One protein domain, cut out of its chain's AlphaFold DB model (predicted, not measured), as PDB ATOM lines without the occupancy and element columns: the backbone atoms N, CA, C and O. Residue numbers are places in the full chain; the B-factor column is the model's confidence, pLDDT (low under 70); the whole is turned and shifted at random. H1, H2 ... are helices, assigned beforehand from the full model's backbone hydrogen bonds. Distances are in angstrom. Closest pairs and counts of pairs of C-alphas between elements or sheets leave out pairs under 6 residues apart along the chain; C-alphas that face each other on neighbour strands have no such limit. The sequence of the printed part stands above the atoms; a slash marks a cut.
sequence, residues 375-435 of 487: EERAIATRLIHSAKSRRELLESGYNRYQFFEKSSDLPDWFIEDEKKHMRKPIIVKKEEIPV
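Overview. This is residues 375 to 435 of the 487 residues of the protein "Putative rRNA methyltransferase" of Schistosoma mansoni (UniProt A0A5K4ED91). An elongated, loose shape: H1 and H2 make a V at one end, and H3 is at the other end, with two long stretches running between the ends. Residues 396 to 411 lead from H2 out to H3, and residues 422 to 435 fold back toward H1; residues 408 to 414 stick out at the far end. The printed part has 61 residues with three named helices, in the order H1, H2, H3, and no named strand; the class is all helix, though under half of the residues, 30 of 61, are in named elements. The radius of gyration of the C-alphas is 14.3 A, and the spans are 40 by 25 by 17 A.

Along the chain. H1 is residues 375 to 385, 15.7 A from first to last C-alpha, and begins with C-alpha 375 at (-62.102, -63.243, -13.573). After Ser 386 comes H2, residues 387 to 395, 13.3 A long, which ends with C-alpha 395 at (-56.593, -66.329, 2.545). H3 is residues 412 to 421, 14.4 A long, and its last C-alpha, 421, is at (-53.277, -48.813, -8.935).

Arrangement. H1 and H2 touch only at the corner by their tight link, and only just, with 3 pairs of C-alphas within 8 A. Their closest C-alphas, those of Leu 383 and Ser 389, are 5.3 A apart. They run opposite ways at a steep tilt of 42 degrees. H3 is apart from H1 and from H2. In H1 and H3 every O i to N i+4 pair is within hydrogen-bond range; in H2, 4 of 5 are.

Size, cuts and confidence. The two C-alphas farthest apart, those of His 385 and Pro 411, are 40.2 A apart, while those of Glu 375 and Val 435, the first and last printed, are 9.7 A apart. The link from H2 to H3, 16 residues, is long. Residues 408 to 414, of which 412 to 414 belong to H3, stand free. The printed part has no cut. Its mean pLDDT is 90.6, and no printed residue is under 70.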
ATOM      1  N   GLU A 375     -62.917 -62.924 -14.757       91.47
ATOM      2  CA  GLU A 375     -62.102 -63.243 -13.573       91.47
ATOM      3  C   GLU A 375     -62.965 -63.767 -12.410       91.47
ATOM      4  O   GLU A 375     -62.670 -64.804 -11.817       91.47
ATOM      5  N   GLU A 376     -64.074 -63.085 -12.108       92.18
ATOM      6  CA  GLU A 376     -65.002 -63.477 -11.044       92.18
ATOM      7  C   GLU A 376     -65.729 -64.800 -11.361       92.18
ATOM      8  O   GLU A 376     -65.955 -65.606 -10.458       92.18
ATOM      9  N   ARG A 377     -66.057 -65.064 -12.635       92.99
ATOM     10  CA  ARG A 377     -66.622 -66.347 -13.090       92.99
ATOM     11  C   ARG A 377     -65.637 -67.494 -12.912       92.99
ATOM     12  O   ARG A 377     -66.054 -68.570 -12.503       92.99
ATOM     13  N   ALA A 378     -64.355 -67.269 -13.182       93.23
ATOM     14  CA  ALA A 378     -63.324 -68.285 -13.013       93.23
ATOM     15  C   ALA A 378     -63.047 -68.603 -11.531       93.23
ATOM     16  O   ALA A 378     -62.837 -69.756 -11.162       93.23
ATOM     17  N   ILE A 379     -63.152 -67.605 -10.643       93.28
ATOM     18  CA  ILE A 379     -63.199 -67.855  -9.192       93.28
ATOM     19  C   ILE A 379     -64.457 -68.670  -8.835       93.28
ATOM     20  O   ILE A 379     -64.373 -69.612  -8.048       93.28
ATOM     21  N   ALA A 380     -65.618 -68.353  -9.417       92.67
ATOM     22  CA  ALA A 380     -66.859 -69.083  -9.159       92.67
ATOM     23  C   ALA A 380     -66.826 -70.550  -9.639       92.67
ATOM     24  O   ALA A 380     -67.288 -71.420  -8.903       92.67
ATOM     25  N   THR A 381     -66.240 -70.867 -10.800       93.55
ATOM     26  CA  THR A 381     -66.055 -72.268 -11.229       93.55
ATOM     27  C   THR A 381     -65.085 -73.006 -10.305       93.55
ATOM     28  O   THR A 381     -65.403 -74.101  -9.842       93.55
ATOM     29  N   ARG A 382     -63.955 -72.391  -9.926       92.69
ATOM     30  CA  ARG A 382     -62.997 -72.962  -8.958       92.69
ATOM     31  C   ARG A 382     -63.650 -73.259  -7.594       92.69
ATOM     32  O   ARG A 382     -63.369 -74.301  -7.001       92.69
ATOM     33  N   LEU A 383     -64.574 -72.405  -7.138       93.53
ATOM     34  CA  LEU A 383     -65.389 -72.620  -5.931       93.53
ATOM     35  C   LEU A 383     -66.405 -73.766  -6.067       93.53
ATOM     36  O   LEU A 383     -66.651 -74.456  -5.078       93.53
ATOM     37  N   ILE A 384     -66.992 -73.975  -7.252       94.06
ATOM     38  CA  ILE A 384     -67.908 -75.097  -7.524       94.06
ATOM     39  C   ILE A 384     -67.140 -76.426  -7.510       94.06
ATOM     40  O   ILE A 384     -67.594 -77.391  -6.900       94.06
ATOM     41  N   HIS A 385     -65.964 -76.475  -8.142       92.95
ATOM     42  CA  HIS A 385     -65.179 -77.707  -8.264       92.95
ATOM     43  C   HIS A 385     -64.342 -78.058  -7.020       92.95
ATOM     44  O   HIS A 385     -63.913 -79.203  -6.893       92.95
ATOM     45  N   SER A 386     -64.059 -77.114  -6.110       92.32
ATOM     46  CA  SER A 386     -63.111 -77.355  -5.013       92.32
ATOM     47  C   SER A 386     -63.440 -76.633  -3.705       92.32
ATOM     48  O   SER A 386     -63.313 -75.415  -3.577       92.32
ATOM     49  N   ALA A 387     -63.685 -77.413  -2.647       90.15
ATOM     50  CA  ALA A 387     -63.775 -76.898  -1.280       90.15
ATOM     51  C   ALA A 387     -62.471 -76.216  -0.802       90.15
ATOM     52  O   ALA A 387     -62.521 -75.305   0.030       90.15
ATOM     53  N   LYS A 388     -61.301 -76.598  -1.348       92.11
ATOM     54  CA  LYS A 388     -60.018 -75.932  -1.044       92.11
ATOM     55  C   LYS A 388     -59.992 -74.496  -1.585       92.11
ATOM     56  O   LYS A 388     -59.487 -73.615  -0.891       92.11
ATOM     57  N   SER A 389     -60.633 -74.238  -2.733       92.62
ATOM     58  CA  SER A 389     -60.753 -72.893  -3.319       92.62
ATOM     59  C   SER A 389     -61.421 -71.892  -2.374       92.62
ATOM     60  O   SER A 389     -61.094 -70.709  -2.412       92.62
ATOM     61  N   ARG A 390     -62.318 -72.340  -1.483       93.19
ATOM     62  CA  ARG A 390     -62.943 -71.463  -0.481       93.19
ATOM     63  C   ARG A 390     -61.947 -70.982   0.579       93.19
ATOM     64  O   ARG A 390     -62.015 -69.821   0.969       93.19
ATOM     65  N   ARG A 391     -61.029 -71.843   1.036       94.02
ATOM     66  CA  ARG A 391     -59.954 -71.453   1.972       94.02
ATOM     67  C   ARG A 391     -58.950 -70.532   1.279       94.02
ATOM     68  O   ARG A 391     -58.632 -69.484   1.814       94.02
ATOM     69  N   GLU A 392     -58.530 -70.893   0.071       93.31
ATOM     70  CA  GLU A 392     -57.626 -70.101  -0.773       93.31
ATOM     71  C   GLU A 392     -58.175 -68.687  -1.062       93.31
ATOM     72  O   GLU A 392     -57.459 -67.692  -0.948       93.31
ATOM     73  N   LEU A 393     -59.477 -68.571  -1.357       92.41
ATOM     74  CA  LEU A 393     -60.140 -67.283  -1.559       92.41
ATOM     75  C   LEU A 393     -60.177 -66.436  -0.278       92.41
ATOM     76  O   LEU A 393     -59.937 -65.230  -0.362       92.41
ATOM     77  N   LEU A 394     -60.452 -67.048   0.882       92.72
ATOM     78  CA  LEU A 394     -60.431 -66.370   2.184       92.72
ATOM     79  C   LEU A 394     -59.025 -65.874   2.543       92.72
ATOM     80  O   LEU A 394     -58.890 -64.722   2.943       92.72
ATOM     81  N   GLU A 395     -57.996 -66.697   2.327       92.91
ATOM     82  CA  GLU A 395     -56.593 -66.329   2.545       92.91
ATOM     83  C   GLU A 395     -56.209 -65.121   1.682       92.91
ATOM     84  O   GLU A 395     -55.765 -64.097   2.192       92.91
ATOM     85  N   SER A 396     -56.536 -65.164   0.382       90.42
ATOM     86  CA  SER A 396     -56.346 -64.028  -0.534       90.42
ATOM     87  C   SER A 396     -57.145 -62.770  -0.155       90.42
ATOM     88  O   SER A 396     -56.973 -61.714  -0.774       90.42
ATOM     89  N   GLY A 397     -58.103 -62.887   0.769       90.75
ATOM     90  CA  GLY A 397     -58.833 -61.754   1.319       90.75
ATOM     91  C   GLY A 397     -57.870 -60.781   1.988       90.75
ATOM     92  O   GLY A 397     -57.920 -59.586   1.691       90.75
ATOM     93  N   TYR A 398     -56.947 -61.306   2.794       90.96
ATOM     94  CA  TYR A 398     -55.922 -60.533   3.483       90.96
ATOM     95  C   TYR A 398     -54.855 -60.052   2.500       90.96
ATOM     96  O   TYR A 398     -54.206 -60.844   1.821       90.96
ATOM     97  N   ASN A 399     -54.711 -58.732   2.354       89.63
ATOM     98  CA  ASN A 399     -53.776 -58.146   1.395       89.63
ATOM     99  C   ASN A 399     -53.435 -56.684   1.737       89.63
ATOM    100  O   ASN A 399     -54.163 -56.018   2.469       89.63
ATOM    101  N   ARG A 400     -52.345 -56.166   1.152       91.95
ATOM    102  CA  ARG A 400     -51.805 -54.813   1.409       91.95
ATOM    103  C   ARG A 400     -52.759 -53.657   1.055       91.95
ATOM    104  O   ARG A 400     -52.497 -52.530   1.453       91.95
ATOM    105  N   TYR A 401     -53.833 -53.928   0.315       90.56
ATOM    106  CA  TYR A 401     -54.807 -52.945  -0.168       90.56
ATOM    107  C   TYR A 401     -56.165 -53.058   0.556       90.56
ATOM    108  O   TYR A 401     -57.188 -52.594   0.056       90.56
ATOM    109  N   GLN A 402     -56.199 -53.692   1.736       87.69
ATOM    110  CA  GLN A 402     -57.349 -53.647   2.642       87.69
ATOM    111  C   GLN A 402     -57.366 -52.330   3.429       87.69
ATOM    112  O   GLN A 402     -56.821 -52.242   4.529       87.69
ATOM    113  N   PHE A 403     -58.019 -51.312   2.877       85.08
ATOM    114  CA  PHE A 403     -58.284 -50.062   3.585       85.08
ATOM    115  C   PHE A 403     -59.550 -50.180   4.448       85.08
ATOM    116  O   PHE A 403     -60.546 -50.777   4.036       85.08
ATOM    117  N   PHE A 404     -59.502 -49.626   5.663       82.94
ATOM    118  CA  PHE A 404     -60.621 -49.639   6.620       82.94
ATOM    119  C   PHE A 404     -61.544 -48.417   6.495       82.94
ATOM    120  O   PHE A 404     -62.615 -48.378   7.103       82.94
ATOM    121  N   GLU A 405     -61.127 -47.416   5.723       87.33
ATOM    122  CA  GLU A 405     -61.883 -46.193   5.471       87.33
ATOM    123  C   GLU A 405     -63.003 -46.451   4.451       87.33
ATOM    124  O   GLU A 405     -62.917 -47.346   3.607       87.33
ATOM    125  N   LYS A 406     -64.103 -45.698   4.540       84.36
ATOM    126  CA  LYS A 406     -65.257 -45.912   3.658       84.36
ATOM    127  C   LYS A 406     -65.096 -45.103   2.382       84.36
ATOM    128  O   LYS A 406     -64.793 -43.917   2.432       84.36
ATOM    129  N   SER A 407     -65.502 -45.680   1.255       87.84
ATOM    130  CA  SER A 407     -65.602 -44.994  -0.046       87.84
ATOM    131  C   SER A 407     -66.651 -43.860  -0.107       87.84
ATOM    132  O   SER A 407     -66.982 -43.406  -1.193       87.84
ATOM    133  N   SER A 408     -67.227 -43.451   1.027       88.01
ATOM    134  CA  SER A 408     -68.047 -42.241   1.193       88.01
ATOM    135  C   SER A 408     -67.275 -41.066   1.796       88.01
ATOM    136  O   SER A 408     -67.742 -39.934   1.725       88.01
ATOM    137  N   ASP A 409     -66.132 -41.347   2.428       91.46
ATOM    138  CA  ASP A 409     -65.437 -40.424   3.327       91.46
ATOM    139  C   ASP A 409     -64.189 -39.811   2.632       91.46
ATOM    140  O   ASP A 409     -63.602 -38.854   3.133       91.46
ATOM    141  N   LEU A 410     -63.823 -40.328   1.445       90.85
ATOM    142  CA  LEU A 410     -62.724 -39.875   0.581       90.85
ATOM    143  C   LEU A 410     -63.263 -39.311  -0.753       90.85
ATOM    144  O   LEU A 410     -64.334 -39.725  -1.196       90.85
ATOM    145  N   PRO A 411     -62.531 -38.413  -1.446       94.14
ATOM    146  CA  PRO A 411     -62.940 -37.901  -2.757       94.14
ATOM    147  C   PRO A 411     -62.983 -38.977  -3.855       94.14
ATOM    148  O   PRO A 411     -62.059 -39.785  -3.970       94.14
ATOM    149  N   ASP A 412     -63.976 -38.900  -4.748       94.38
ATOM    150  CA  ASP A 412     -64.149 -39.832  -5.879       94.38
ATOM    151  C   ASP A 412     -62.877 -40.003  -6.728       94.38
ATOM    152  O   ASP A 412     -62.549 -41.117  -7.129       94.38
ATOM    153  N   TRP A 413     -62.123 -38.921  -6.969       95.57
ATOM    154  CA  TRP A 413     -60.885 -38.967  -7.759       95.57
ATOM    155  C   TRP A 413     -59.800 -39.838  -7.113       95.57
ATOM    156  O   TRP A 413     -59.042 -40.492  -7.828       95.57
ATOM    157  N   PHE A 414     -59.739 -39.871  -5.778       94.03
ATOM    158  CA  PHE A 414     -58.785 -40.688  -5.031       94.03
ATOM    159  C   PHE A 414     -59.197 -42.160  -5.094       94.03
ATOM    160  O   PHE A 414     -58.387 -43.012  -5.442       94.03
ATOM    161  N   ILE A 415     -60.482 -42.444  -4.854       93.11
ATOM    162  CA  ILE A 415     -61.053 -43.798  -4.919       93.11
ATOM    163  C   ILE A 415     -60.914 -44.378  -6.336       93.11
ATOM    164  O   ILE A 415     -60.642 -45.565  -6.517       93.11
ATOM    165  N   GLU A 416     -61.072 -43.550  -7.368       94.46
ATOM    166  CA  GLU A 416     -60.831 -43.943  -8.753       94.46
ATOM    167  C   GLU A 416     -59.368 -44.293  -9.044       94.46
ATOM    168  O   GLU A 416     -59.123 -45.215  -9.826       94.46
ATOM    169  N   ASP A 417     -58.411 -43.558  -8.476       95.80
ATOM    170  CA  ASP A 417     -56.980 -43.792  -8.684       95.80
ATOM    171  C   ASP A 417     -56.471 -45.000  -7.888       95.80
ATOM    172  O   ASP A 417     -55.852 -45.908  -8.447       95.80
ATOM    173  N   GLU A 418     -56.876 -45.107  -6.623       93.76
ATOM    174  CA  GLU A 418     -56.703 -46.292  -5.786       93.76
ATOM    175  C   GLU A 418     -57.240 -47.543  -6.497       93.76
ATOM    176  O   GLU A 418     -56.531 -48.535  -6.659       93.76
ATOM    177  N   LYS A 419     -58.453 -47.481  -7.058       92.17
ATOM    178  CA  LYS A 419     -59.048 -48.581  -7.834       92.17
ATOM    179  C   LYS A 419     -58.313 -48.884  -9.149       92.17
ATOM    180  O   LYS A 419     -58.533 -49.956  -9.729       92.17
ATOM    181  N   LYS A 420     -57.461 -47.992  -9.665       93.35
ATOM    182  CA  LYS A 420     -56.582 -48.261 -10.821       93.35
ATOM    183  C   LYS A 420     -55.290 -48.945 -10.365       93.35
ATOM    184  O   LYS A 420     -54.944 -49.976 -10.937       93.35
ATOM    185  N   HIS A 421     -54.642 -48.432  -9.320       92.41
ATOM    186  CA  HIS A 421     -53.277 -48.813  -8.935       92.41
ATOM    187  C   HIS A 421     -53.181 -49.866  -7.810       92.41
ATOM    188  O   HIS A 421     -52.280 -50.702  -7.831       92.41
ATOM    189  N   MET A 422     -54.124 -49.898  -6.868       92.04
ATOM    190  CA  MET A 422     -54.081 -50.724  -5.648       92.04
ATOM    191  C   MET A 422     -54.869 -52.035  -5.810       92.04
ATOM    192  O   MET A 422     -55.824 -52.319  -5.088       92.04
ATOM    193  N   ARG A 423     -54.489 -52.852  -6.802       88.90
ATOM    194  CA  ARG A 423     -55.130 -54.150  -7.085       88.90
ATOM    195  C   ARG A 423     -54.275 -55.319  -6.609       88.90
ATOM    196  O   ARG A 423     -53.093 -55.400  -6.941       88.90
ATOM    197  N   LYS A 424     -54.881 -56.274  -5.893       90.43
ATOM    198  CA  LYS A 424     -54.230 -57.565  -5.620       90.43
ATOM    199  C   LYS A 424     -54.102 -58.387  -6.917       90.43
ATOM    200  O   LYS A 424     -54.997 -58.298  -7.761       90.43
ATOM    201  N   PRO A 425     -53.044 -59.201  -7.083       85.67
ATOM    202  CA  PRO A 425     -52.986 -60.172  -8.169       85.67
ATOM    203  C   PRO A 425     -54.132 -61.186  -8.044       85.67
ATOM    204  O   PRO A 425     -54.584 -61.525  -6.947       85.67
ATOM    205  N   ILE A 426     -54.611 -61.661  -9.189       82.68
ATOM    206  CA  ILE A 426     -55.696 -62.637  -9.280       82.68
ATOM    207  C   ILE A 426     -55.103 -64.037  -9.055       82.68
ATOM    208  O   ILE A 426     -54.101 -64.385  -9.671       82.68
ATOM    209  N   ILE A 427     -55.720 -64.832  -8.175       84.87
ATOM    210  CA  ILE A 427     -55.279 -66.203  -7.816       84.87
ATOM    211  C   ILE A 427     -55.343 -67.159  -9.023       84.87
ATOM    212  O   ILE A 427     -54.612 -68.139  -9.127       84.87
ATOM    213  N   VAL A 428     -56.294 -66.883  -9.909       86.31
ATOM    214  CA  VAL A 428     -56.704 -67.720 -11.032       86.31
ATOM    215  C   VAL A 428     -55.743 -67.547 -12.208       86.31
ATOM    216  O   VAL A 428     -55.416 -66.420 -12.593       86.31
ATOM    217  N   LYS A 429     -55.314 -68.660 -12.819       86.13
ATOM    218  CA  LYS A 429     -54.485 -68.632 -14.033       86.13
ATOM    219  C   LYS A 429     -55.227 -67.963 -15.188       86.13
ATOM    220  O   LYS A 429     -56.428 -68.143 -15.342       86.13
ATOM    221  N   LYS A 430     -54.499 -67.306 -16.095       86.53
ATOM    222  CA  LYS A 430     -55.085 -66.719 -17.320       86.53
ATOM    223  C   LYS A 430     -55.820 -67.749 -18.195       86.53
ATOM    224  O   LYS A 430     -56.760 -67.383 -18.886       86.53
ATOM    225  N   GLU A 431     -55.409 -69.014 -18.125       87.06
ATOM    226  CA  GLU A 431     -56.015 -70.177 -18.797       87.06
ATOM    227  C   GLU A 431     -57.389 -70.566 -18.220       87.06
ATOM    228  O   GLU A 431     -58.250 -71.047 -18.946       87.06
ATOM    229  N   GLU A 432     -57.606 -70.347 -16.919       87.24
ATOM    230  CA  GLU A 432     -58.865 -70.650 -16.219       87.24
ATOM    231  C   GLU A 432     -59.946 -69.573 -16.483       87.24
ATOM    232  O   GLU A 432     -61.107 -69.761 -16.122       87.24
ATOM    233  N   ILE A 433     -59.587 -68.437 -17.101       88.03
ATOM    234  CA  ILE A 433     -60.495 -67.308 -17.353       88.03
ATOM    235  C   ILE A 433     -61.350 -67.579 -18.608       88.03
ATOM    236  O   ILE A 433     -60.805 -67.625 -19.713       88.03
ATOM    237  N   PRO A 434     -62.691 -67.692 -18.497       82.87
ATOM    238  CA  PRO A 434     -63.556 -67.931 -19.646       82.87
ATOM    239  C   PRO A 434     -63.576 -66.712 -20.574       82.87
ATOM    240  O   PRO A 434     -64.058 -65.634 -20.215       82.87
ATOM    241  N   VAL A 435     -63.077 -66.894 -21.796       83.89
ATOM    242  CA  VAL A 435     -63.140 -65.878 -22.850       83.89
ATOM    243  C   VAL A 435     -64.552 -65.862 -23.441       83.89
ATOM    244  O   VAL A 435     -64.903 -66.719 -24.251       83.89
TER     245      VAL A 435